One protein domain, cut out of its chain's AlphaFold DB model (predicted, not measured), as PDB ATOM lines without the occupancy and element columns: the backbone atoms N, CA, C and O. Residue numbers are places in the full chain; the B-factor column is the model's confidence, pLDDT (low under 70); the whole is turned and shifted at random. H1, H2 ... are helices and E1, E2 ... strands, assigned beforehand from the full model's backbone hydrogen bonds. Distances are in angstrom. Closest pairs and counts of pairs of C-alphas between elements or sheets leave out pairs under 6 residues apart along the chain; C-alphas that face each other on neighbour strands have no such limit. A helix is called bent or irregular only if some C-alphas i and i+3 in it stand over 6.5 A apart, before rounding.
ATOM      1  N   ILE A 353      37.663 -35.921 -19.619       93.12
ATOM      2  CA  ILE A 353      38.638 -36.991 -19.368       93.12
ATOM      3  C   ILE A 353      38.319 -37.704 -18.048       93.12
ATOM      4  O   ILE A 353      37.893 -37.070 -17.081       93.12
ATOM      5  N   SER A 354      38.498 -39.025 -17.996       88.94
ATOM      6  CA  SER A 354      38.235 -39.822 -16.792       88.94
ATOM      7  C   SER A 354      39.140 -41.056 -16.718       88.94
ATOM      8  O   SER A 354      39.770 -41.442 -17.699       88.94
ATOM      9  N   GLN A 355      39.191 -41.690 -15.543       88.25
ATOM     10  CA  GLN A 355      39.928 -42.938 -15.291       88.25
ATOM     11  C   GLN A 355      41.437 -42.828 -15.577       88.25
ATOM     12  O   GLN A 355      41.984 -43.532 -16.427       88.25
ATOM     13  N   GLN A 356      42.111 -41.931 -14.855       91.31
ATOM     14  CA  GLN A 356      43.563 -41.796 -14.929       91.31
ATOM     15  C   GLN A 356      44.265 -43.071 -14.432       91.31
ATOM     16  O   GLN A 356      43.859 -43.652 -13.423       91.31
ATOM     17  N   TYR A 357      45.353 -43.470 -15.089       89.38
ATOM     18  CA  TYR A 357      46.197 -44.577 -14.645       89.38
ATOM     19  C   TYR A 357      47.690 -44.269 -14.812       89.38
ATOM     20  O   TYR A 357      48.085 -43.317 -15.487       89.38
ATOM     21  N   LYS A 358      48.534 -45.069 -14.148       88.81
ATOM     22  CA  LYS A 358      49.988 -44.983 -14.300       88.81
ATOM     23  C   LYS A 358      50.409 -45.800 -15.515       88.81
ATOM     24  O   LYS A 358      50.298 -47.023 -15.490       88.81
ATOM     25  N   TYR A 359      50.920 -45.125 -16.533       89.56
ATOM     26  CA  TYR A 359      51.499 -45.781 -17.694       89.56
ATOM     27  C   TYR A 359      52.882 -46.343 -17.365       89.56
ATOM     28  O   TYR A 359      53.686 -45.713 -16.669       89.56
ATOM     29  N   THR A 360      53.143 -47.555 -17.834       86.69
ATOM     30  CA  THR A 360      54.404 -48.262 -17.624       86.69
ATOM     31  C   THR A 360      54.824 -48.909 -18.928       86.69
ATOM     32  O   THR A 360      54.012 -49.556 -19.581       86.69
ATOM     33  N   ILE A 361      56.096 -48.751 -19.275       81.56
ATOM     34  CA  ILE A 361      56.733 -49.470 -20.373       81.56
ATOM     35  C   ILE A 361      57.682 -50.482 -19.745       81.56
ATOM     36  O   ILE A 361      58.456 -50.126 -18.852       81.56
ATOM     37  N   ASP A 362      57.624 -51.726 -20.211       80.12
ATOM     38  CA  ASP A 362      58.510 -52.778 -19.736       80.12
ATOM     39  C   ASP A 362      59.977 -52.418 -20.032       80.12
ATOM     40  O   ASP A 362      60.315 -52.135 -21.182       80.12
ATOM     41  N   PRO A 363      60.887 -52.438 -19.038       78.44
ATOM     42  CA  PRO A 363      62.287 -52.066 -19.245       78.44
ATOM     43  C   PRO A 363      62.995 -52.790 -20.408       78.44
ATOM     44  O   PRO A 363      63.729 -52.120 -21.141       78.44
ATOM     45  N   PRO A 364      62.763 -54.100 -20.654       81.69
ATOM     46  CA  PRO A 364      63.325 -54.799 -21.811       81.69
ATOM     47  C   PRO A 364      62.910 -54.210 -23.166       81.69
ATOM     48  O   PRO A 364      63.656 -54.330 -24.135       81.69
ATOM     49  N   PHE A 365      61.764 -53.527 -23.249       76.12
ATOM     50  CA  PHE A 365      61.301 -52.892 -24.484       76.12
ATOM     51  C   PHE A 365      62.282 -51.815 -24.972       76.12
ATOM     52  O   PHE A 365      62.563 -51.716 -26.165       76.12
ATOM     53  N   PHE A 366      62.900 -51.070 -24.048       76.56
ATOM     54  CA  PHE A 366      63.882 -50.028 -24.373       76.56
ATOM     55  C   PHE A 366      65.216 -50.553 -24.915       76.56
ATOM     56  O   PHE A 366      66.027 -49.747 -25.384       76.56
ATOM     57  N   ALA A 367      65.484 -51.856 -24.799       79.06
ATOM     58  CA  ALA A 367      66.696 -52.470 -25.339       79.06
ATOM     59  C   ALA A 367      66.612 -52.661 -26.861       79.06
ATOM     60  O   ALA A 367      67.637 -52.624 -27.531       79.06
ATOM     61  N   ASN A 368      65.396 -52.794 -27.402       77.25
ATOM     62  CA  ASN A 368      65.152 -53.102 -28.815       77.25
ATOM     63  C   ASN A 368      64.886 -51.857 -29.683       77.25
ATOM     64  O   ASN A 368      64.592 -51.986 -30.869       77.25
ATOM     65  N   ILE A 369      64.950 -50.658 -29.097       78.19
ATOM     66  CA  ILE A 369      64.716 -49.390 -29.797       78.19
ATOM     67  C   ILE A 369      66.067 -48.768 -30.137       78.19
ATOM     68  O   ILE A 369      66.742 -48.228 -29.257       78.19
ATOM     69  N   GLU A 370      66.456 -48.831 -31.412       81.31
ATOM     70  CA  GLU A 370      67.721 -48.245 -31.882       81.31
ATOM     71  C   GLU A 370      67.654 -46.710 -31.935       81.31
ATOM     72  O   GLU A 370      68.649 -46.025 -31.706       81.31
ATOM     73  N   SER A 371      66.470 -46.147 -32.195       83.38
ATOM     74  CA  SER A 371      66.291 -44.701 -32.313       83.38
ATOM     75  C   SER A 371      66.352 -44.008 -30.947       83.38
ATOM     76  O   SER A 371      65.465 -44.134 -30.099       83.38
ATOM     77  N   ALA A 372      67.398 -43.204 -30.730       83.94
ATOM     78  CA  ALA A 372      67.571 -42.448 -29.490       83.94
ATOM     79  C   ALA A 372      66.446 -41.423 -29.250       83.94
ATOM     80  O   ALA A 372      66.083 -41.162 -28.100       83.94
ATOM     81  N   SER A 373      65.888 -40.837 -30.313       77.06
ATOM     82  CA  SER A 373      64.771 -39.890 -30.217       77.06
ATOM     83  C   SER A 373      63.475 -40.588 -29.810       77.06
ATOM     84  O   SER A 373      62.767 -40.087 -28.938       77.06
ATOM     85  N   GLU A 374      63.207 -41.774 -30.356       77.31
ATOM     86  CA  GLU A 374      62.063 -42.610 -29.984       77.31
ATOM     87  C   GLU A 374      62.170 -43.090 -28.535       77.31
ATOM     88  O   GLU A 374      61.230 -42.948 -27.753       77.31
ATOM     89  N   LYS A 375      63.352 -43.565 -28.126       83.19
ATOM     90  CA  LYS A 375      63.616 -43.967 -26.741       83.19
ATOM     91  C   LYS A 375      63.372 -42.819 -25.760       83.19
ATOM     92  O   LYS A 375      62.737 -43.030 -24.727       83.19
ATOM     93  N   ARG A 376      63.823 -41.602 -26.092       85.50
ATOM     94  CA  ARG A 376      63.550 -40.393 -25.294       85.50
ATOM     95  C   ARG A 376      62.058 -40.071 -25.243       85.50
ATOM     96  O   ARG A 376      61.559 -39.783 -24.159       85.50
ATOM     97  N   LEU A 377      61.347 -40.146 -26.369       82.12
ATOM     98  CA  LEU A 377      59.904 -39.898 -26.415       82.12
ATOM     99  C   LEU A 377      59.142 -40.894 -25.534       82.12
ATOM    100  O   LEU A 377      58.319 -40.490 -24.721       82.12
ATOM    101  N   LEU A 378      59.455 -42.184 -25.626       83.88
ATOM    102  CA  LEU A 378      58.816 -43.221 -24.815       83.88
ATOM    103  C   LEU A 378      59.123 -43.058 -23.321       83.88
ATOM    104  O   LEU A 378      58.228 -43.192 -22.489       83.88
ATOM    105  N   GLN A 379      60.357 -42.690 -22.969       87.44
ATOM    106  CA  GLN A 379      60.710 -42.320 -21.595       87.44
ATOM    107  C   GLN A 379      59.914 -41.102 -21.108       87.44
ATOM    108  O   GLN A 379      59.460 -41.087 -19.964       87.44
ATOM    109  N   GLN A 380      59.693 -40.104 -21.968       87.50
ATOM    110  CA  GLN A 380      58.842 -38.958 -21.647       87.50
ATOM    111  C   GLN A 380      57.379 -39.374 -21.477       87.50
ATOM    112  O   GLN A 380      56.748 -38.961 -20.506       87.50
ATOM    113  N   MET A 381      56.853 -40.249 -22.338       86.94
ATOM    114  CA  MET A 381      55.477 -40.747 -22.246       86.94
ATOM    115  C   MET A 381      55.188 -41.462 -20.923       86.94
ATOM    116  O   MET A 381      54.069 -41.369 -20.427       86.94
ATOM    117  N   VAL A 382      56.179 -42.108 -20.298       89.69
ATOM    118  CA  VAL A 382      56.045 -42.692 -18.943       89.69
ATOM    119  C   VAL A 382      55.763 -41.634 -17.869       89.69
ATOM    120  O   VAL A 382      55.169 -41.945 -16.838       89.69
ATOM    121  N   THR A 383      56.151 -40.380 -18.101       91.00
ATOM    122  CA  THR A 383      55.911 -39.269 -17.164       91.00
ATOM    123  C   THR A 383      54.586 -38.542 -17.409       91.00
ATOM    124  O   THR A 383      54.152 -37.765 -16.561       91.00
ATOM    125  N   TYR A 384      53.932 -38.792 -18.546       93.62
ATOM    126  CA  TYR A 384      52.666 -38.160 -18.914       93.62
ATOM    127  C   TYR A 384      51.481 -38.720 -18.118       93.62
ATOM    128  O   TYR A 384      51.547 -39.792 -17.514       93.62
ATOM    129  N   LEU A 385      50.371 -37.975 -18.105       93.19
ATOM    130  CA  LEU A 385      49.117 -38.426 -17.498       93.19
ATOM    131  C   LEU A 385      48.325 -39.221 -18.533       93.19
ATOM    132  O   LEU A 385      47.967 -38.666 -19.570       93.19
ATOM    133  N   HIS A 386      48.038 -40.489 -18.237       94.56
ATOM    134  CA  HIS A 386      47.296 -41.390 -19.124       94.56
ATOM    135  C   HIS A 386      45.900 -41.682 -18.592       94.56
ATOM    136  O   HIS A 386      45.683 -41.706 -17.378       94.56
ATOM    137  N   TYR A 387      44.963 -41.919 -19.504       95.06
ATOM    138  CA  TYR A 387      43.539 -42.072 -19.216       95.06
ATOM    139  C   TYR A 387      42.969 -43.281 -19.949       95.06
ATOM    140  O   TYR A 387      43.284 -43.512 -21.108       95.06
ATOM    141  N   ARG A 388      42.080 -44.034 -19.300       92.19
ATOM    142  CA  ARG A 388      41.385 -45.161 -19.950       92.19
ATOM    143  C   ARG A 388      40.185 -44.719 -20.789       92.19
ATOM    144  O   ARG A 388      39.695 -45.501 -21.600       92.19
ATOM    145  N   LYS A 389      39.659 -43.509 -20.548       94.81
ATOM    146  CA  LYS A 389      38.340 -43.091 -21.041       94.81
ATOM    147  C   LYS A 389      38.237 -41.585 -21.283       94.81
ATOM    148  O   LYS A 389      38.606 -40.777 -20.429       94.81
ATOM    149  N   ILE A 390      37.629 -41.215 -22.410       96.12
ATOM    150  CA  ILE A 390      37.182 -39.849 -22.720       96.12
ATOM    151  C   ILE A 390      35.690 -39.890 -23.049       96.12
ATOM    152  O   ILE A 390      35.244 -40.722 -23.831       96.12
ATOM    153  N   LEU A 391      34.912 -38.964 -22.499       97.25
ATOM    154  CA  LEU A 391      33.575 -38.654 -22.992       97.25
ATOM    155  C   LEU A 391      33.718 -37.527 -24.018       97.25
ATOM    156  O   LEU A 391      33.901 -36.373 -23.628       97.25
ATOM    157  N   LEU A 392      33.711 -37.861 -25.309       97.38
ATOM    158  CA  LEU A 392      33.866 -36.916 -26.415       97.38
ATOM    159  C   LEU A 392      32.484 -36.523 -26.938       97.38
ATOM    160  O   LEU A 392      31.841 -37.290 -27.657       97.38
ATOM    161  N   GLY A 393      32.013 -35.330 -26.585       97.44
ATOM    162  CA  GLY A 393      30.679 -34.889 -26.959       97.44
ATOM    163  C   GLY A 393      29.621 -35.833 -26.396       97.44
ATOM    164  O   GLY A 393      29.536 -36.031 -25.188       97.44
ATOM    165  N   THR A 394      28.840 -36.465 -27.264       97.62
ATOM    166  CA  THR A 394      27.811 -37.453 -26.901       97.62
ATOM    167  C   THR A 394      28.303 -38.904 -26.861       97.62
ATOM    168  O   THR A 394      27.513 -39.792 -26.550       97.62
ATOM    169  N   GLU A 395      29.580 -39.163 -27.141       97.75
ATOM    170  CA  GLU A 395      30.137 -40.514 -27.275       97.75
ATOM    171  C   GLU A 395      31.187 -40.816 -26.201       97.75
ATOM    172  O   GLU A 395      31.823 -39.914 -25.652       97.75
ATOM    173  N   VAL A 396      31.398 -42.100 -25.908       96.56
ATOM    174  CA  VAL A 396      32.417 -42.555 -24.953       96.56
ATOM    175  C   VAL A 396      33.527 -43.284 -25.696       96.56
ATOM    176  O   VAL A 396      33.298 -44.369 -26.229       96.56
ATOM    177  N   LEU A 397      34.738 -42.730 -25.668       96.06
ATOM    178  CA  LEU A 397      35.962 -43.320 -26.206       96.06
ATOM    179  C   LEU A 397      36.770 -44.006 -25.102       96.06
ATOM    180  O   LEU A 397      36.852 -43.505 -23.978       96.06
ATOM    181  N   ARG A 398      37.386 -45.136 -25.434       95.00
ATOM    182  CA  ARG A 398      38.287 -45.918 -24.586       95.00
ATOM    183  C   ARG A 398      39.505 -46.353 -25.392       95.00
ATOM    184  O   ARG A 398      39.531 -46.244 -26.615       95.00
ATOM    185  N   GLU A 399      40.503 -46.868 -24.694       91.31
ATOM    186  CA  GLU A 399      41.544 -47.668 -25.338       91.31
ATOM    187  C   GLU A 399      40.914 -48.864 -26.075       91.31
ATOM    188  O   GLU A 399      39.831 -49.334 -25.720       91.31
ATOM    189  N   ASP A 400      41.577 -49.306 -27.138       91.00
ATOM    190  CA  ASP A 400      41.147 -50.295 -28.130       91.00
ATOM    191  C   ASP A 400      39.947 -49.915 -29.011       91.00
ATOM    192  O   ASP A 400      39.533 -50.701 -29.871       91.00
ATOM    193  N   ASP A 401      39.409 -48.704 -28.873       94.31
ATOM    194  CA  ASP A 401      38.315 -48.248 -29.723       94.31
ATOM    195  C   ASP A 401      38.750 -47.849 -31.117       94.31
ATOM    196  O   ASP A 401      39.755 -47.175 -31.310       94.31
ATOM    197  N   TYR A 402      37.877 -48.139 -32.076       94.94
ATOM    198  CA  TYR A 402      37.959 -47.595 -33.419       94.94
ATOM    199  C   TYR A 402      37.213 -46.261 -33.502       94.94
ATOM    200  O   TYR A 402      36.037 -46.155 -33.134       94.94
ATOM    201  N   VAL A 403      37.875 -45.249 -34.050       95.56
ATOM    202  CA  VAL A 403      37.358 -43.900 -34.262       95.56
ATOM    203  C   VAL A 403      37.553 -43.465 -35.708       95.56
ATOM    204  O   VAL A 403      38.453 -43.910 -36.421       95.56
ATOM    205  N   ARG A 404      36.652 -42.602 -36.165       94.75
ATOM    206  CA  ARG A 404      36.722 -41.935 -37.462       94.75
ATOM    207  C   ARG A 404      37.549 -40.666 -37.312       94.75
ATOM    208  O   ARG A 404      37.512 -40.025 -36.262       94.75
ATOM    209  N   LEU A 405      38.237 -40.285 -38.379       92.88
ATOM    210  CA  LEU A 405      39.015 -39.052 -38.418       92.88
ATOM    211  C   LEU A 405      38.219 -37.902 -39.025       92.88
ATOM    212  O   LEU A 405      37.330 -38.121 -39.854       92.88
ATOM    213  N   THR A 406      38.528 -36.676 -38.609       89.81
ATOM    214  CA  THR A 406      37.978 -35.476 -39.235       89.81
ATOM    215  C   THR A 406      38.572 -35.297 -40.627       89.81
ATOM    216  O   THR A 406      39.736 -35.590 -40.898       89.81
ATOM    217  N   ARG A 407      37.736 -34.844 -41.560       76.56
ATOM    218  CA  ARG A 407      38.157 -34.580 -42.930       76.56
ATOM    219  C   ARG A 407      38.909 -33.256 -42.962       76.56
ATOM    220  O   ARG A 407      38.288 -32.207 -42.823       76.56
ATOM    221  N   ALA A 408      40.224 -33.293 -43.177       58.75
ATOM    222  CA  ALA A 408      40.917 -32.114 -43.687       58.75
ATOM    223  C   ALA A 408      40.294 -31.759 -45.043       58.75
ATOM    224  O   ALA A 408      39.908 -32.657 -45.789       58.75
ATOM    225  N   SER A 409      40.132 -30.473 -45.325       47.16
ATOM    226  CA  SER A 409      39.272 -29.871 -46.356       47.16
ATOM    227  C   SER A 409      39.613 -30.193 -47.828       47.16
ATOM    228  O   SER A 409      39.545 -29.309 -48.677       47.16
ATOM    229  N   HIS A 410      39.980 -31.430 -48.171       39.28
ATOM    230  CA  HIS A 410      40.376 -31.835 -49.516       39.28
ATOM    231  C   HIS A 410      39.398 -32.825 -50.182       39.28
ATOM    232  O   HIS A 410      38.769 -33.695 -49.567       39.28
ATOM    233  N   ASN A 411      39.286 -32.638 -51.499       42.41
ATOM    234  CA  ASN A 411      38.306 -33.191 -52.435       42.41
ATOM    235  C   ASN A 411      38.586 -34.635 -52.907       42.41
ATOM    236  O   ASN A 411      38.170 -34.990 -54.006       42.41
ATOM    237  N   SER A 412      39.269 -35.497 -52.143       51.06
ATOM    238  CA  SER A 412      39.422 -36.897 -52.583       51.06
ATOM    239  C   SER A 412      38.179 -37.717 -52.225       51.06
ATOM    240  O   SER A 412      37.719 -37.703 -51.088       51.06
ATOM    241  N   SER A 413      37.597 -38.453 -53.172       53.59
ATOM    242  CA  SER A 413      36.429 -39.319 -52.903       53.59
ATOM    243  C   SER A 413      36.724 -40.471 -51.922       53.59
ATOM    244  O   SER A 413      35.835 -41.245 -51.568       53.59
ATOM    245  N   ASP A 414      37.967 -40.567 -51.450       63.53
ATOM    246  CA  ASP A 414      38.473 -41.656 -50.637       63.53
ATOM    247  C   ASP A 414      37.889 -41.627 -49.223       63.53
ATOM    248  O   ASP A 414      37.841 -40.602 -48.533       63.53
ATOM    249  N   LYS A 415      37.436 -42.799 -48.773       73.50
ATOM    250  CA  LYS A 415      37.002 -43.004 -47.392       73.50
ATOM    251  C   LYS A 415      38.214 -42.801 -46.481       73.50
ATOM    252  O   LYS A 415      39.206 -43.513 -46.613       73.50
ATOM    253  N   LEU A 416      38.108 -41.856 -45.544       81.69
ATOM    254  CA  LEU A 416      39.144 -41.616 -44.538       81.69
ATOM    255  C   LEU A 416      39.470 -42.906 -43.774       81.69
ATOM    256  O   LEU A 416      38.572 -43.735 -43.552       81.69
ATOM    257  N   PRO A 417      40.730 -43.070 -43.345       90.06
ATOM    258  CA  PRO A 417      41.100 -44.220 -42.553       90.06
ATOM    259  C   PRO A 417      40.416 -44.180 -41.177       90.06
ATOM    260  O   PRO A 417      39.945 -43.145 -40.697       90.06
ATOM    261  N   ILE A 418      40.325 -45.352 -40.565       93.56
ATOM    262  CA  ILE A 418      39.825 -45.578 -39.214       93.56
ATOM    263  C   ILE A 418      41.027 -45.728 -38.294       93.56
ATOM    264  O   ILE A 418      41.945 -46.483 -38.598       93.56
ATOM    265  N   PHE A 419      41.009 -45.046 -37.161       95.06
ATOM    266  CA  PHE A 419      42.076 -45.111 -36.175       95.06
ATOM    267  C   PHE A 419      41.637 -45.966 -34.989       95.06
ATOM    268  O   PHE A 419      40.529 -45.789 -34.494       95.06
ATOM    269  N   ARG A 420      42.468 -46.898 -34.536       95.75
ATOM    270  CA  ARG A 420      42.281 -47.641 -33.290       95.75
ATOM    271  C   ARG A 420      43.133 -46.996 -32.211       95.75
ATOM    272  O   ARG A 420      44.337 -46.858 -32.392       95.75
ATOM    273  N   ILE A 421      42.512 -46.628 -31.103       95.62
ATOM    274  CA  ILE A 421      43.173 -46.006 -29.961       95.62
ATOM    275  C   ILE A 421      43.931 -47.085 -29.188       95.62
ATOM    276  O   ILE A 421      43.322 -48.056 -28.761       95.62
ATOM    277  N   ASN A 422      45.222 -46.897 -28.948       93.00
ATOM    278  CA  ASN A 422      46.007 -47.733 -28.038       93.00
ATOM    279  C   ASN A 422      46.163 -47.049 -26.680       93.00
ATOM    280  O   ASN A 422      45.911 -47.669 -25.651       93.00
ATOM    281  N   THR A 423      46.523 -45.760 -26.668       93.69
ATOM    282  CA  THR A 423      46.632 -44.977 -25.426       93.69
ATOM    283  C   THR A 423      46.094 -43.561 -25.594       93.69
ATOM    284  O   THR A 423      46.064 -43.004 -26.696       93.69
ATOM    285  N   ILE A 424      45.674 -42.970 -24.476       95.88
ATOM    286  CA  ILE A 424      45.154 -41.605 -24.382       95.88
ATOM    287  C   ILE A 424      45.947 -40.874 -23.303       95.88
ATOM    288  O   ILE A 424      45.958 -41.310 -22.149       95.88
ATOM    289  N   PHE A 425      46.561 -39.739 -23.636       95.44
ATOM    290  CA  PHE A 425      47.432 -39.034 -22.697       95.44
ATOM    291  C   PHE A 425      47.434 -37.514 -22.872       95.44
ATOM    292  O   PHE A 425      47.128 -36.980 -23.937       95.44
ATOM    293  N   LEU A 426      47.800 -36.811 -21.800       94.12
ATOM    294  CA  LEU A 426      48.167 -35.396 -21.853       94.12
ATOM    295  C   LEU A 426      49.675 -35.286 -22.035       94.12
ATOM    296  O   LEU A 426      50.436 -35.774 -21.199       94.12
ATOM    297  N   ASN A 427      50.105 -34.639 -23.115       91.69
ATOM    298  CA  ASN A 427      51.524 -34.408 -23.357       91.69
ATOM    299  C   ASN A 427      52.100 -33.322 -22.425       91.69
ATOM    300  O   ASN A 427      51.393 -32.731 -21.607       91.69
ATOM    301  N   ALA A 428      53.388 -33.006 -22.584       89.44
ATOM    302  CA  ALA A 428      54.074 -31.987 -21.781       89.44
ATOM    303  C   ALA A 428      53.449 -30.575 -21.863       89.44
ATOM    304  O   ALA A 428      53.699 -29.746 -20.991       89.44
ATOM    305  N   LEU A 429      52.641 -30.294 -22.892       92.25
ATOM    306  CA  LEU A 429      51.922 -29.031 -23.080       92.25
ATOM    307  C   LEU A 429      50.470 -29.093 -22.573       92.25
ATOM    308  O   LEU A 429      49.678 -28.208 -22.885       92.25
ATOM    309  N   ASN A 430      50.100 -30.140 -21.826       89.44
ATOM    310  CA  ASN A 430      48.726 -30.425 -21.400       89.44
ATOM    311  C   ASN A 430      47.729 -30.528 -22.567       89.44
ATOM    312  O   ASN A 430      46.534 -30.278 -22.396       89.44
ATOM    313  N   LYS A 431      48.199 -30.912 -23.758       92.75
ATOM    314  CA  LYS A 431      47.336 -31.189 -24.906       92.75
ATOM    315  C   LYS A 431      46.943 -32.662 -24.902       92.75
ATOM    316  O   LYS A 431      47.804 -33.528 -24.753       92.75
ATOM    317  N   LEU A 432      45.649 -32.931 -25.074       94.56
ATOM    318  CA  LEU A 432      45.117 -34.290 -25.158       94.56
ATOM    319  C   LEU A 432      45.450 -34.903 -26.517       94.56
ATOM    320  O   LEU A 432      45.057 -34.370 -27.558       94.56
ATOM    321  N   GLN A 433      46.163 -36.022 -26.475       95.19
ATOM    322  CA  GLN A 433      46.601 -36.776 -27.639       95.19
ATOM    323  C   GLN A 433      46.240 -38.252 -27.480       95.19
ATOM    324  O   GLN A 433      46.075 -38.764 -26.369       95.19
ATOM    325  N   LEU A 434      46.096 -38.925 -28.614       95.94
ATOM    326  CA  LEU A 434      45.813 -40.348 -28.702       95.94
ATOM    327  C   LEU A 434      46.891 -40.990 -29.565       95.94
ATOM    328  O   LEU A 434      47.211 -40.458 -30.624       95.94
ATOM    329  N   SER A 435      47.437 -42.126 -29.136       93.94
ATOM    330  CA  SER A 435      48.324 -42.935 -29.981       93.94
ATOM    331  C   SER A 435      47.670 -44.257 -30.353       93.94
ATOM    332  O   SER A 435      46.795 -44.730 -29.624       93.94
ATOM    333  N   GLY A 436      48.036 -44.815 -31.507       93.56
ATOM    334  CA  GLY A 436      47.516 -46.100 -31.953       93.56
ATOM    335  C   GLY A 436      47.658 -46.384 -33.446       93.56
ATOM    336  O   GLY A 436      48.594 -45.939 -34.117       93.56
ATOM    337  N   GLU A 437      46.739 -47.184 -33.974       91.88
ATOM    338  CA  GLU A 437      46.874 -47.854 -35.268       91.88
ATOM    339  C   GLU A 437      45.900 -47.306 -36.316       91.88
ATOM    340  O   GLU A 437      44.750 -47.015 -36.023       91.88
ATOM    341  N   MET A 438      46.327 -47.219 -37.570       92.62
ATOM    342  CA  MET A 438      45.521 -46.773 -38.701       92.62
ATOM    343  C   MET A 438      45.052 -47.960 -39.547       92.62
ATOM    344  O   MET A 438      45.803 -48.901 -39.819       92.62
ATOM    345  N   PHE A 439      43.810 -47.897 -40.010       91.94
ATOM    346  CA  PHE A 439      43.157 -48.920 -40.814       91.94
ATOM    347  C   PHE A 439      42.461 -48.292 -42.017       91.94
ATOM    348  O   PHE A 439      41.788 -47.272 -41.895       91.94
ATOM    349  N   ILE A 440      42.541 -48.941 -43.171       90.19
ATOM    350  CA  ILE A 440      41.694 -48.626 -44.328       90.19
ATOM    351  C   ILE A 440      40.523 -49.593 -44.401       90.19
ATOM    352  O   ILE A 440      40.585 -50.731 -43.931       90.19
ATOM    353  N   ARG A 441      39.435 -49.124 -45.008       87.25
ATOM    354  CA  ARG A 441      38.252 -49.942 -45.264       87.25
ATOM    355  C   ARG A 441      38.514 -50.801 -46.500       87.25
ATOM    356  O   ARG A 441      38.612 -50.270 -47.600       87.25
ATOM    357  N   GLY A 442      38.637 -52.104 -46.301       86.06
ATOM    358  CA  GLY A 442      38.702 -53.100 -47.361       86.06
ATOM    359  C   GLY A 442      37.315 -53.570 -47.813       86.06
ATOM    360  O   GLY A 442      36.297 -53.182 -47.223       86.06
ATOM    361  N   PRO A 443      37.262 -54.431 -48.843       85.25
ATOM    362  CA  PRO A 443      36.014 -55.028 -49.294       85.25
ATOM    363  C   PRO A 443      35.352 -55.828 -48.158       85.25
ATOM    364  O   PRO A 443      36.055 -56.361 -47.287       85.25
ATOM    365  N   PRO A 444      34.011 -55.907 -48.122       84.81
ATOM    366  CA  PRO A 444      33.323 -56.781 -47.184       84.81
ATOM    367  C   PRO A 444      33.750 -58.240 -47.378       84.81
ATOM    368  O   PRO A 444      34.105 -58.651 -48.482       84.81
ATOM    369  N   LYS A 445      33.725 -59.039 -46.307       82.31
ATOM    370  CA  LYS A 445      33.907 -60.495 -46.445       82.31
ATOM    371  C   LYS A 445      32.663 -61.103 -47.084       82.31
ATOM    372  O   LYS A 445      31.574 -60.577 -46.883       82.31
ATOM    373  N   ASN A 446      32.818 -62.217 -47.801       75.69
ATOM    374  CA  ASN A 446      31.709 -62.938 -48.436       75.69
ATOM    375  C   ASN A 446      30.516 -63.088 -47.472       75.69
ATOM    376  O   ASN A 446      30.642 -63.727 -46.429       75.69
ATOM    377  N   GLY A 447      29.380 -62.473 -47.819       70.94
ATOM    378  CA  GLY A 447      28.138 -62.509 -47.038       70.94
ATOM    379  C   GLY A 447      27.986 -61.450 -45.932       70.94
ATOM    380  O   GLY A 447      26.914 -61.368 -45.338       70.94
ATOM    381  N   GLU A 448      28.994 -60.616 -45.648       76.06
ATOM    382  CA  GLU A 448      28.857 -59.463 -44.744       76.06
ATOM    383  C   GLU A 448      28.599 -58.175 -45.544       76.06
ATOM    384  O   GLU A 448      29.280 -57.901 -46.524       76.06
ATOM    385  N   ASN A 449      27.682 -57.320 -45.079       75.62
ATOM    386  CA  ASN A 449      27.476 -55.972 -45.643       75.62
ATOM    387  C   ASN A 449      28.442 -54.924 -45.061       75.62
ATOM    388  O   ASN A 449      28.298 -53.728 -45.309       75.62
ATOM    389  N   VAL A 450      29.407 -55.345 -44.243       79.25
ATOM    390  CA  VAL A 450      30.289 -54.440 -43.505       79.25
ATOM    391  C   VAL A 450      31.705 -54.493 -44.076       79.25
ATOM    392  O   VAL A 450      32.242 -55.590 -44.242       79.25
ATOM    393  N   PRO A 451      32.354 -53.337 -44.322       83.31
ATOM    394  CA  PRO A 451      33.737 -53.313 -44.779       83.31
ATOM    395  C   PRO A 451      34.679 -53.988 -43.778       83.31
ATOM    396  O   PRO A 451      34.538 -53.852 -42.559       83.31
ATOM    397  N   THR A 452      35.687 -54.679 -44.303       87.25
ATOM    398  CA  THR A 452      36.807 -55.144 -43.484       87.25
ATOM    399  C   THR A 452      37.705 -53.971 -43.105       87.25
ATOM    400  O   THR A 452      37.785 -52.984 -43.829       87.25
ATOM    401  N   LEU A 453      38.382 -54.055 -41.960       89.75
ATOM    402  CA  LEU A 453      39.416 -53.093 -41.585       89.75
ATOM    403  C   LEU A 453      40.779 -53.737 -41.820       89.75
ATOM    404  O   LEU A 453      41.100 -54.751 -41.199       89.75
ATOM    405  N   ILE A 454      41.557 -53.161 -42.733       89.50
ATOM    406  CA  ILE A 454      42.899 -53.622 -43.087       89.50
ATOM    407  C   ILE A 454      43.891 -52.655 -42.448       89.50
ATOM    408  O   ILE A 454      43.854 -51.454 -42.723       89.50
ATOM    409  N   ARG A 455      44.748 -53.171 -41.564       90.44
ATOM    410  CA  ARG A 455      45.773 -52.379 -40.875       90.44
ATOM    411  C   ARG A 455      46.737 -51.792 -41.908       90.44
ATOM    412  O   ARG A 455      47.252 -52.523 -42.748       90.44
ATOM    413  N   MET A 456      46.965 -50.483 -41.842       87.06
ATOM    414  CA  MET A 456      47.931 -49.780 -42.696       87.06
ATOM    415  C   MET A 456      49.329 -49.741 -42.082       87.06
ATOM    416  O   MET A 456      50.320 -49.580 -42.792       87.06
ATOM    417  N   ASN A 457      49.408 -49.814 -40.755       80.25
ATOM    418  CA  ASN A 457      50.663 -49.670 -40.036       80.25
ATOM    419  C   ASN A 457      51.591 -50.843 -40.346       80.25
ATOM    420  O   ASN A 457      51.171 -52.001 -40.352       80.25
ATOM    421  N   LYS A 458      52.881 -50.541 -40.496       76.06
ATOM    422  CA  LYS A 458      53.941 -51.538 -40.335       76.06
ATOM    423  C   LYS A 458      53.923 -52.037 -38.878       76.06
ATOM    424  O   LYS A 458      53.573 -51.274 -37.981       76.06
ATOM    425  N   GLU A 459      54.321 -53.287 -38.635       64.06
ATOM    426  CA  GLU A 459      54.097 -54.032 -37.375       64.06
ATOM    427  C   GLU A 459      54.616 -53.373 -36.075       64.06
ATOM    428  O   GLU A 459      54.245 -53.817 -34.992       64.06
ATOM    429  N   LYS A 460      55.409 -52.295 -36.154       68.31
ATOM    430  CA  LYS A 460      56.035 -51.595 -35.015       68.31
ATOM    431  C   LYS A 460      55.727 -50.091 -34.933       68.31
ATOM    432  O   LYS A 460      56.411 -49.366 -34.226       68.31
ATOM    433  N   PHE A 461      54.761 -49.600 -35.707       69.06
ATOM    434  CA  PHE A 461      54.520 -48.165 -35.857       69.06
ATOM    435  C   PHE A 461      53.158 -47.777 -35.294       69.06
ATOM    436  O   PHE A 461      52.158 -48.436 -35.591       69.06
ATOM    437  N   GLU A 462      53.109 -46.652 -34.587       84.00
ATOM    438  CA  GLU A 462      51.874 -46.006 -34.148       84.00
ATOM    439  C   GLU A 462      51.820 -44.555 -34.632       84.00
ATOM    440  O   GLU A 462      52.844 -43.903 -34.839       84.00
ATOM    441  N   TYR A 463      50.603 -44.060 -34.828       89.00
ATOM    442  CA  TYR A 463      50.337 -42.656 -35.115       89.00
ATOM    443  C   TYR A 463      49.891 -41.957 -33.842       89.00
ATOM    444  O   TYR A 463      49.159 -42.546 -33.052       89.00
ATOM    445  N   ILE A 464      50.292 -40.700 -33.685       91.31
ATOM    446  CA  ILE A 464      49.787 -39.809 -32.641       91.31
ATOM    447  C   ILE A 464      48.844 -38.813 -33.304       91.31
ATOM    448  O   ILE A 464      49.215 -38.189 -34.298       91.31
ATOM    449  N   LEU A 465      47.647 -38.677 -32.746       93.75
ATOM    450  CA  LEU A 465      46.613 -37.755 -33.190       93.75
ATOM    451  C   LEU A 465      46.228 -36.805 -32.062       93.75
ATOM    452  O   LEU A 465      46.169 -37.187 -30.888       93.75
ATOM    453  N   ASP A 466      45.915 -35.572 -32.429       93.94
ATOM    454  CA  ASP A 466      45.264 -34.624 -31.538       93.94
ATOM    455  C   ASP A 466      43.757 -34.902 -31.456       93.94
ATOM    456  O   ASP A 466      43.140 -35.399 -32.400       93.94
ATOM    457  N   LEU A 467      43.116 -34.503 -30.351       93.19
ATOM    458  CA  LEU A 467      41.667 -34.680 -30.190       93.19
ATOM    459  C   LEU A 467      40.846 -34.057 -31.339       93.19
ATOM    460  O   LEU A 467      39.827 -34.611 -31.736       93.19
ATOM    461  N   SER A 468      41.304 -32.932 -31.902       92.00
ATOM    462  CA  SER A 468      40.656 -32.243 -33.031       92.00
ATOM    463  C   SER A 468      40.644 -33.050 -34.334       92.00
ATOM    464  O   SER A 468      39.875 -32.748 -35.248       92.00
ATOM    465  N   GLU A 469      41.501 -34.064 -34.440       93.81
ATOM    466  CA  GLU A 469      41.563 -34.961 -35.594       93.81
ATOM    467  C   GLU A 469      40.553 -36.113 -35.479       93.81
ATOM    468  O   GLU A 469      40.354 -36.862 -36.435       93.81
ATOM    469  N   ILE A 470      39.872 -36.250 -34.337       95.12
ATOM    470  CA  ILE A 470      38.899 -37.313 -34.081       95.12
ATOM    471  C   ILE A 470      37.481 -36.824 -34.394       95.12
ATOM    472  O   ILE A 470      36.953 -35.923 -33.748       95.12
ATOM    473  N   ALA A 471      36.825 -37.454 -35.370       95.19
ATOM    474  CA  ALA A 471      35.444 -37.143 -35.751       95.19
ATOM    475  C   ALA A 471      34.396 -37.822 -34.857       95.19
ATOM    476  O   ALA A 471      33.226 -37.449 -34.893       95.19
ATOM    477  N   GLY A 472      34.780 -38.841 -34.092       95.44
ATOM    478  CA  GLY A 472      33.890 -39.636 -33.245       95.44
ATOM    479  C   GLY A 472      34.107 -41.132 -33.442       95.44
ATOM    480  O   GLY A 472      34.970 -41.553 -34.215       95.44
ATOM    481  N   ARG A 473      33.321 -41.960 -32.763       95.56
ATOM    482  CA  ARG A 473      33.418 -43.422 -32.830       95.56
ATOM    483  C   ARG A 473      33.144 -43.948 -34.238       95.56
ATOM    484  O   ARG A 473      32.362 -43.393 -35.019       95.56
ATOM    485  N   TYR A 474      33.793 -45.061 -34.554       94.00
ATOM    486  CA  TYR A 474      33.442 -45.906 -35.684       94.00
ATOM    487  C   TYR A 474      32.490 -47.007 -35.210       94.00
ATOM    488  O   TYR A 474      32.830 -47.804 -34.338       94.00
ATOM    489  N   TYR A 475      31.301 -47.076 -35.810       91.31
ATOM    490  CA  TYR A 475      30.311 -48.107 -35.509       91.31
ATOM    491  C   TYR A 475      30.250 -49.105 -36.656       91.31
ATOM    492  O   TYR A 475      29.926 -48.737 -37.785       91.31
ATOM    493  N   LYS A 476      30.471 -50.389 -36.355       87.19
ATOM    494  CA  LYS A 476      30.396 -51.468 -37.356       87.19
ATOM    495  C   LYS A 476      29.037 -51.497 -38.083       87.19
ATOM    496  O   LYS A 476      28.992 -51.750 -39.278       87.19
ATOM    497  N   LEU A 477      27.948 -51.218 -37.358       86.69
ATOM    498  CA  LEU A 477      26.572 -51.204 -37.882       86.69
ATOM    499  C   LEU A 477      26.171 -49.878 -38.547       86.69
ATOM    500  O   LEU A 477      25.145 -49.824 -39.215       86.69
ATOM    501  N   HIS A 478      26.977 -48.824 -38.392       89.38
ATOM    502  CA  HIS A 478      26.758 -47.526 -39.035       89.38
ATOM    503  C   HIS A 478      28.067 -47.034 -39.677       89.38
ATOM    504  O   HIS A 478      28.613 -46.000 -39.277       89.38
ATOM    505  N   PRO A 479      28.620 -47.783 -40.651       87.56
ATOM    506  CA  PRO A 479      29.926 -47.472 -41.231       87.56
ATOM    507  C   PRO A 479      29.921 -46.167 -42.045       87.56
ATOM    508  O   PRO A 479      30.981 -45.570 -42.253       87.56
ATOM    509  N   ASP A 480      28.747 -45.709 -42.479       86.69
ATOM    510  CA  ASP A 480      28.575 -44.573 -43.391       86.69
ATOM    511  C   ASP A 480      28.358 -43.230 -42.680       86.69
ATOM    512  O   ASP A 480      28.094 -42.223 -43.329       86.69
ATOM    513  N   ILE A 481      28.512 -43.170 -41.352       90.94
ATOM    514  CA  ILE A 481      28.475 -41.892 -40.630       90.94
ATOM    515  C   ILE A 481      29.613 -40.991 -41.132       90.94
ATOM    516  O   ILE A 481      30.798 -41.296 -40.960       90.94
ATOM    517  N   THR A 482      29.243 -39.842 -41.698       90.19
ATOM    518  CA  THR A 482      30.167 -38.813 -42.209       90.19
ATOM    519  C   THR A 482      30.281 -37.595 -41.298       90.19
ATOM    520  O   THR A 482      31.283 -36.888 -41.352       90.19
ATOM    521  N   ARG A 483      29.290 -37.358 -40.428       92.31
ATOM    522  CA  ARG A 483      29.275 -36.228 -39.487       92.31
ATOM    523  C   ARG A 483      30.376 -36.354 -38.435       92.31
ATOM    524  O   ARG A 483      30.769 -37.465 -38.077       92.31
ATOM    525  N   SER A 484      30.831 -35.220 -37.912       93.50
ATOM    526  CA  SER A 484      31.910 -35.145 -36.923       93.50
ATOM    527  C   SER A 484      31.430 -34.518 -35.619       93.50
ATOM    528  O   SER A 484      30.581 -33.626 -35.630       93.50
ATOM    529  N   MET A 485      31.999 -34.968 -34.505       93.50
ATOM    530  CA  MET A 485      31.864 -34.321 -33.207       93.50
ATOM    531  C   MET A 485      32.688 -33.031 -33.187       93.50
ATOM    532  O   MET A 485      33.855 -33.040 -33.564       93.50
ATOM    533  N   SER A 486      32.104 -31.930 -32.720       88.81
ATOM    534  CA  SER A 486      32.779 -30.629 -32.589       88.81
ATOM    535  C   SER A 486      33.201 -30.344 -31.143       88.81
ATOM    536  O   SER A 486      33.139 -29.203 -30.688       88.81
ATOM    537  N   ALA A 487      33.550 -31.388 -30.391       91.31
ATOM    538  CA  ALA A 487      33.837 -31.289 -28.969       91.31
ATOM    539  C   ALA A 487      35.227 -30.684 -28.725       91.31
ATOM    540  O   ALA A 487      36.244 -31.332 -28.965       91.31
ATOM    541  N   SER A 488      35.267 -29.444 -28.239       91.19
ATOM    542  CA  SER A 488      36.507 -28.681 -28.030       91.19
ATOM    543  C   SER A 488      36.637 -28.085 -26.629       91.19
ATOM    544  O   SER A 488      37.724 -27.651 -26.250       91.19
ATOM    545  N   ILE A 489      35.557 -28.083 -25.846       92.81
ATOM    546  CA  ILE A 489      35.512 -27.438 -24.533       92.81
ATOM    547  C   ILE A 489      35.727 -28.495 -23.436       92.81
ATOM    548  O   ILE A 489      34.879 -29.374 -23.276       92.81
ATOM    549  N   PRO A 490      36.822 -28.441 -22.658       94.94
ATOM    550  CA  PRO A 490      37.015 -29.352 -21.535       94.94
ATOM    551  C   PRO A 490      36.060 -29.002 -20.388       94.94
ATOM    552  O   PRO A 490      35.984 -27.847 -19.970       94.94
ATOM    553  N   VAL A 491      35.374 -30.000 -19.833       95.62
ATOM    554  CA  VAL A 491      34.527 -29.844 -18.638       95.62
ATOM    555  C   VAL A 491      34.753 -30.978 -17.645       95.62
ATOM    556  O   VAL A 491      35.084 -32.107 -18.029       95.62
ATOM    557  N   SER A 492      34.535 -30.699 -16.359       93.88
ATOM    558  CA  SER A 492      34.586 -31.733 -15.327       93.88
ATOM    559  C   SER A 492      33.420 -32.721 -15.473       93.88
ATOM    560  O   SER A 492      32.372 -32.409 -16.042       93.88
ATOM    561  N   PHE A 493      33.574 -33.923 -14.916       92.44
ATOM    562  CA  PHE A 493      32.502 -34.923 -14.913       92.44
ATOM    563  C   PHE A 493      31.250 -34.438 -14.165       92.44
ATOM    564  O   PHE A 493      30.130 -34.715 -14.590       92.44
ATOM    565  N   SER A 494      31.433 -33.683 -13.077       92.50
ATOM    566  CA  SER A 494      30.328 -33.116 -12.294       92.50
ATOM    567  C   SER A 494      29.541 -32.076 -13.093       92.50
ATOM    568  O   SER A 494      28.308 -32.100 -13.088       92.50
ATOM    569  N   ASP A 495      30.239 -31.201 -13.820       93.56
ATOM    570  CA  ASP A 495      29.601 -30.164 -14.640       93.56
ATOM    571  C   ASP A 495      28.868 -30.790 -15.823       93.56
ATOM    572  O   ASP A 495      27.709 -30.468 -16.078       93.56
ATOM    573  N   ARG A 496      29.494 -31.771 -16.487       94.75
ATOM    574  CA  ARG A 496      28.847 -32.557 -17.543       94.75
ATOM    575  C   ARG A 496      27.575 -33.238 -17.039       94.75
ATOM    576  O   ARG A 496      26.550 -33.196 -17.714       94.75
ATOM    577  N   LYS A 497      27.628 -33.871 -15.864       92.19
ATOM    578  CA  LYS A 497      26.460 -34.531 -15.274       92.19
ATOM    579  C   LYS A 497      25.360 -33.523 -14.953       92.19
ATOM    580  O   LYS A 497      24.210 -33.777 -15.283       92.19
ATOM    581  N   SER A 498      25.716 -32.373 -14.387       91.69
ATOM    582  CA  SER A 498      24.769 -31.290 -14.094       91.69
ATOM    583  C   SER A 498      24.109 -30.758 -15.367       91.69
ATOM    584  O   SER A 498      22.897 -30.563 -15.389       91.69
ATOM    585  N   LEU A 499      24.880 -30.622 -16.450       91.69
ATOM    586  CA  LEU A 499      24.366 -30.270 -17.769       91.69
ATOM    587  C   LEU A 499      23.374 -31.328 -18.278       91.69
ATOM    588  O   LEU A 499      22.326 -30.982 -18.800       91.69
ATOM    589  N   ILE A 500      23.626 -32.621 -18.102       90.75
ATOM    590  CA  ILE A 500      22.679 -33.652 -18.559       90.75
ATOM    591  C   ILE A 500      21.429 -33.724 -17.657       90.75
ATOM    592  O   ILE A 500      20.311 -33.848 -18.160       90.75
ATOM    593  N   ASP A 501      21.599 -33.633 -16.336       84.75
ATOM    594  CA  ASP A 501      20.539 -33.861 -15.343       84.75
ATOM    595  C   ASP A 501      19.616 -32.655 -15.107       84.75
ATOM    596  O   ASP A 501      18.486 -32.845 -14.655       84.75
ATOM    597  N   GLU A 502      20.032 -31.429 -15.439       69.00
ATOM    598  CA  GLU A 502      19.172 -30.235 -15.359       69.00
ATOM    599  C   GLU A 502      17.846 -30.373 -16.124       69.00
ATOM    600  O   GLU A 502      16.879 -29.698 -15.789       69.00
ATOM    601  N   ALA A 503      17.768 -31.315 -17.067       54.47
ATOM    602  CA  ALA A 503      16.542 -31.746 -17.731       54.47
ATOM    603  C   ALA A 503      15.375 -32.115 -16.793       54.47
ATOM    604  O   ALA A 503      14.228 -32.146 -17.230       54.47
ATOM    605  N   LEU A 504      15.660 -32.440 -15.528       49.09
ATOM    606  CA  LEU A 504      14.679 -32.898 -14.536       49.09
ATOM    607  C   LEU A 504      14.362 -31.878 -13.443       49.09
ATOM    608  O   LEU A 504      13.446 -32.114 -12.646       49.09
ATOM    609  N   LYS A 505      15.092 -30.760 -13.370       51.88
ATOM    610  CA  LYS A 505      14.715 -29.677 -12.461       51.88
ATOM    611  C   LYS A 505      13.512 -28.978 -13.088       51.88
ATOM    612  O   LYS A 505      13.674 -28.116 -13.940       51.88
TER     613      LYS A 505
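This is residues 353 to 505 of the 678 residues of the protein "Clr2_transil domain-containing protein" of Gigaspora rosea (UniProt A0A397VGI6). One strongly twisted sheet of nine strands bends round on itself into a small, nearly closed barrel, made by E2, E3, E9, E4 and the bent strand E5, with a gap between E3 and E9. E6 runs beside E5 and reaches beyond the barrel, where E7 folds back along it as a hairpin, while the small helices H1 and H2 lie off one end of the body and the end of H3, residues 497 to 504, sticks out with Lys 505 at the other. The printed part has 153 residues, with three named helices and nine named strands in the order E1 H1 H2 E2 E3 E4 E5 E6 E7 E8 E9 H3; the class is mixed, helices and strands. The sheet is branched and its neighbour pairs are antiparallel. The whole is only just compact, close to loose, with a radius of gyration of the C-alphas of 17.6 A and spans of 52 by 49 by 30 A.

In the branched sheet E5, residues 418 to 426, bends by 72 degrees at residue 422. On one side of it lie E2, residues 385 to 392, and E4, residues 402 to 405; on the other side lies E6, residues 432 to 444. E5 and E6 form a hairpin, antiparallel at 172 degrees, with N 420 and O 437 at 2.7 A. E2 bends by 80 degrees at residue 388 and is antiparallel to E5, with N 387 and O 424 at 2.9 A. E4 and E5 are a hairpin too, with N 403 and O 419 at 2.7 A. E1, residues 353 to 357, is on one side of E2, with N 354 and O 389 at 3.0 A. E3, residues 395 to 398, is on the other side of E2, and the two form a hairpin with N 392 and O 395 at 2.8 A. E9, residues 470 to 473, is antiparallel to E4, with N 404 and O 472 at 2.8 A; its closest C-alphas to E3 are those of Arg 473 and Glu 395, 7.1 A apart. E6 bends by 56 degrees at residue 435 and has E7, residues 451 to 455, and E8, residues 463 to 466, on one side, with N 440 and O 454 at 2.9 A and N 465 and O 434 at 2.8 A. E4, E5, E6 and E7 make a meander, each strand the antiparallel neighbour of the one before. H1, residues 363 to 367, and H2, residues 372 to 381, are not on the sheet; they are close but not clearly touching, at 6.5 A between the C-alphas of Phe 366 and Lys 375. H3, residues 493 to 504, is only just not on the sheet, with 4 pairs of C-alphas within 10 A. In H2 every O i to N i+4 pair is within hydrogen-bond range; in H3 6 of 8 are, and in H1 0 of 1, beside 2 of 2 O i to N i+3 pairs.

E6 is the longest strand, 33.6 A from C-alpha 432 to C-alpha 444 at (33.323, -56.781, -47.184). E5 measures 21.8 A, E2 17.7 A, E7 12.7 A, E1 11.7 A, E8 10.2 A, E3 10.1 A, E4 10.0 A and E9 8.3 A. E1 begins at C-alpha 353, (38.638, -36.991, -19.368). H1 is 7.5 A long and H2 14.2 A. H3, 17.9 A long, ends at C-alpha 504, (14.679, -32.898, -14.536).

The two C-alphas farthest apart are those of Glu 370 and Lys 505, at 59.4 A. The printed part has no cut. The links E4 to E5, residues 406 to 417, and E9 to H3, residues 474 to 492, are long. The mean pLDDT of the printed part is 86.2; residues 408 to 414, 459 to 461 and 502 to 505 are under 70.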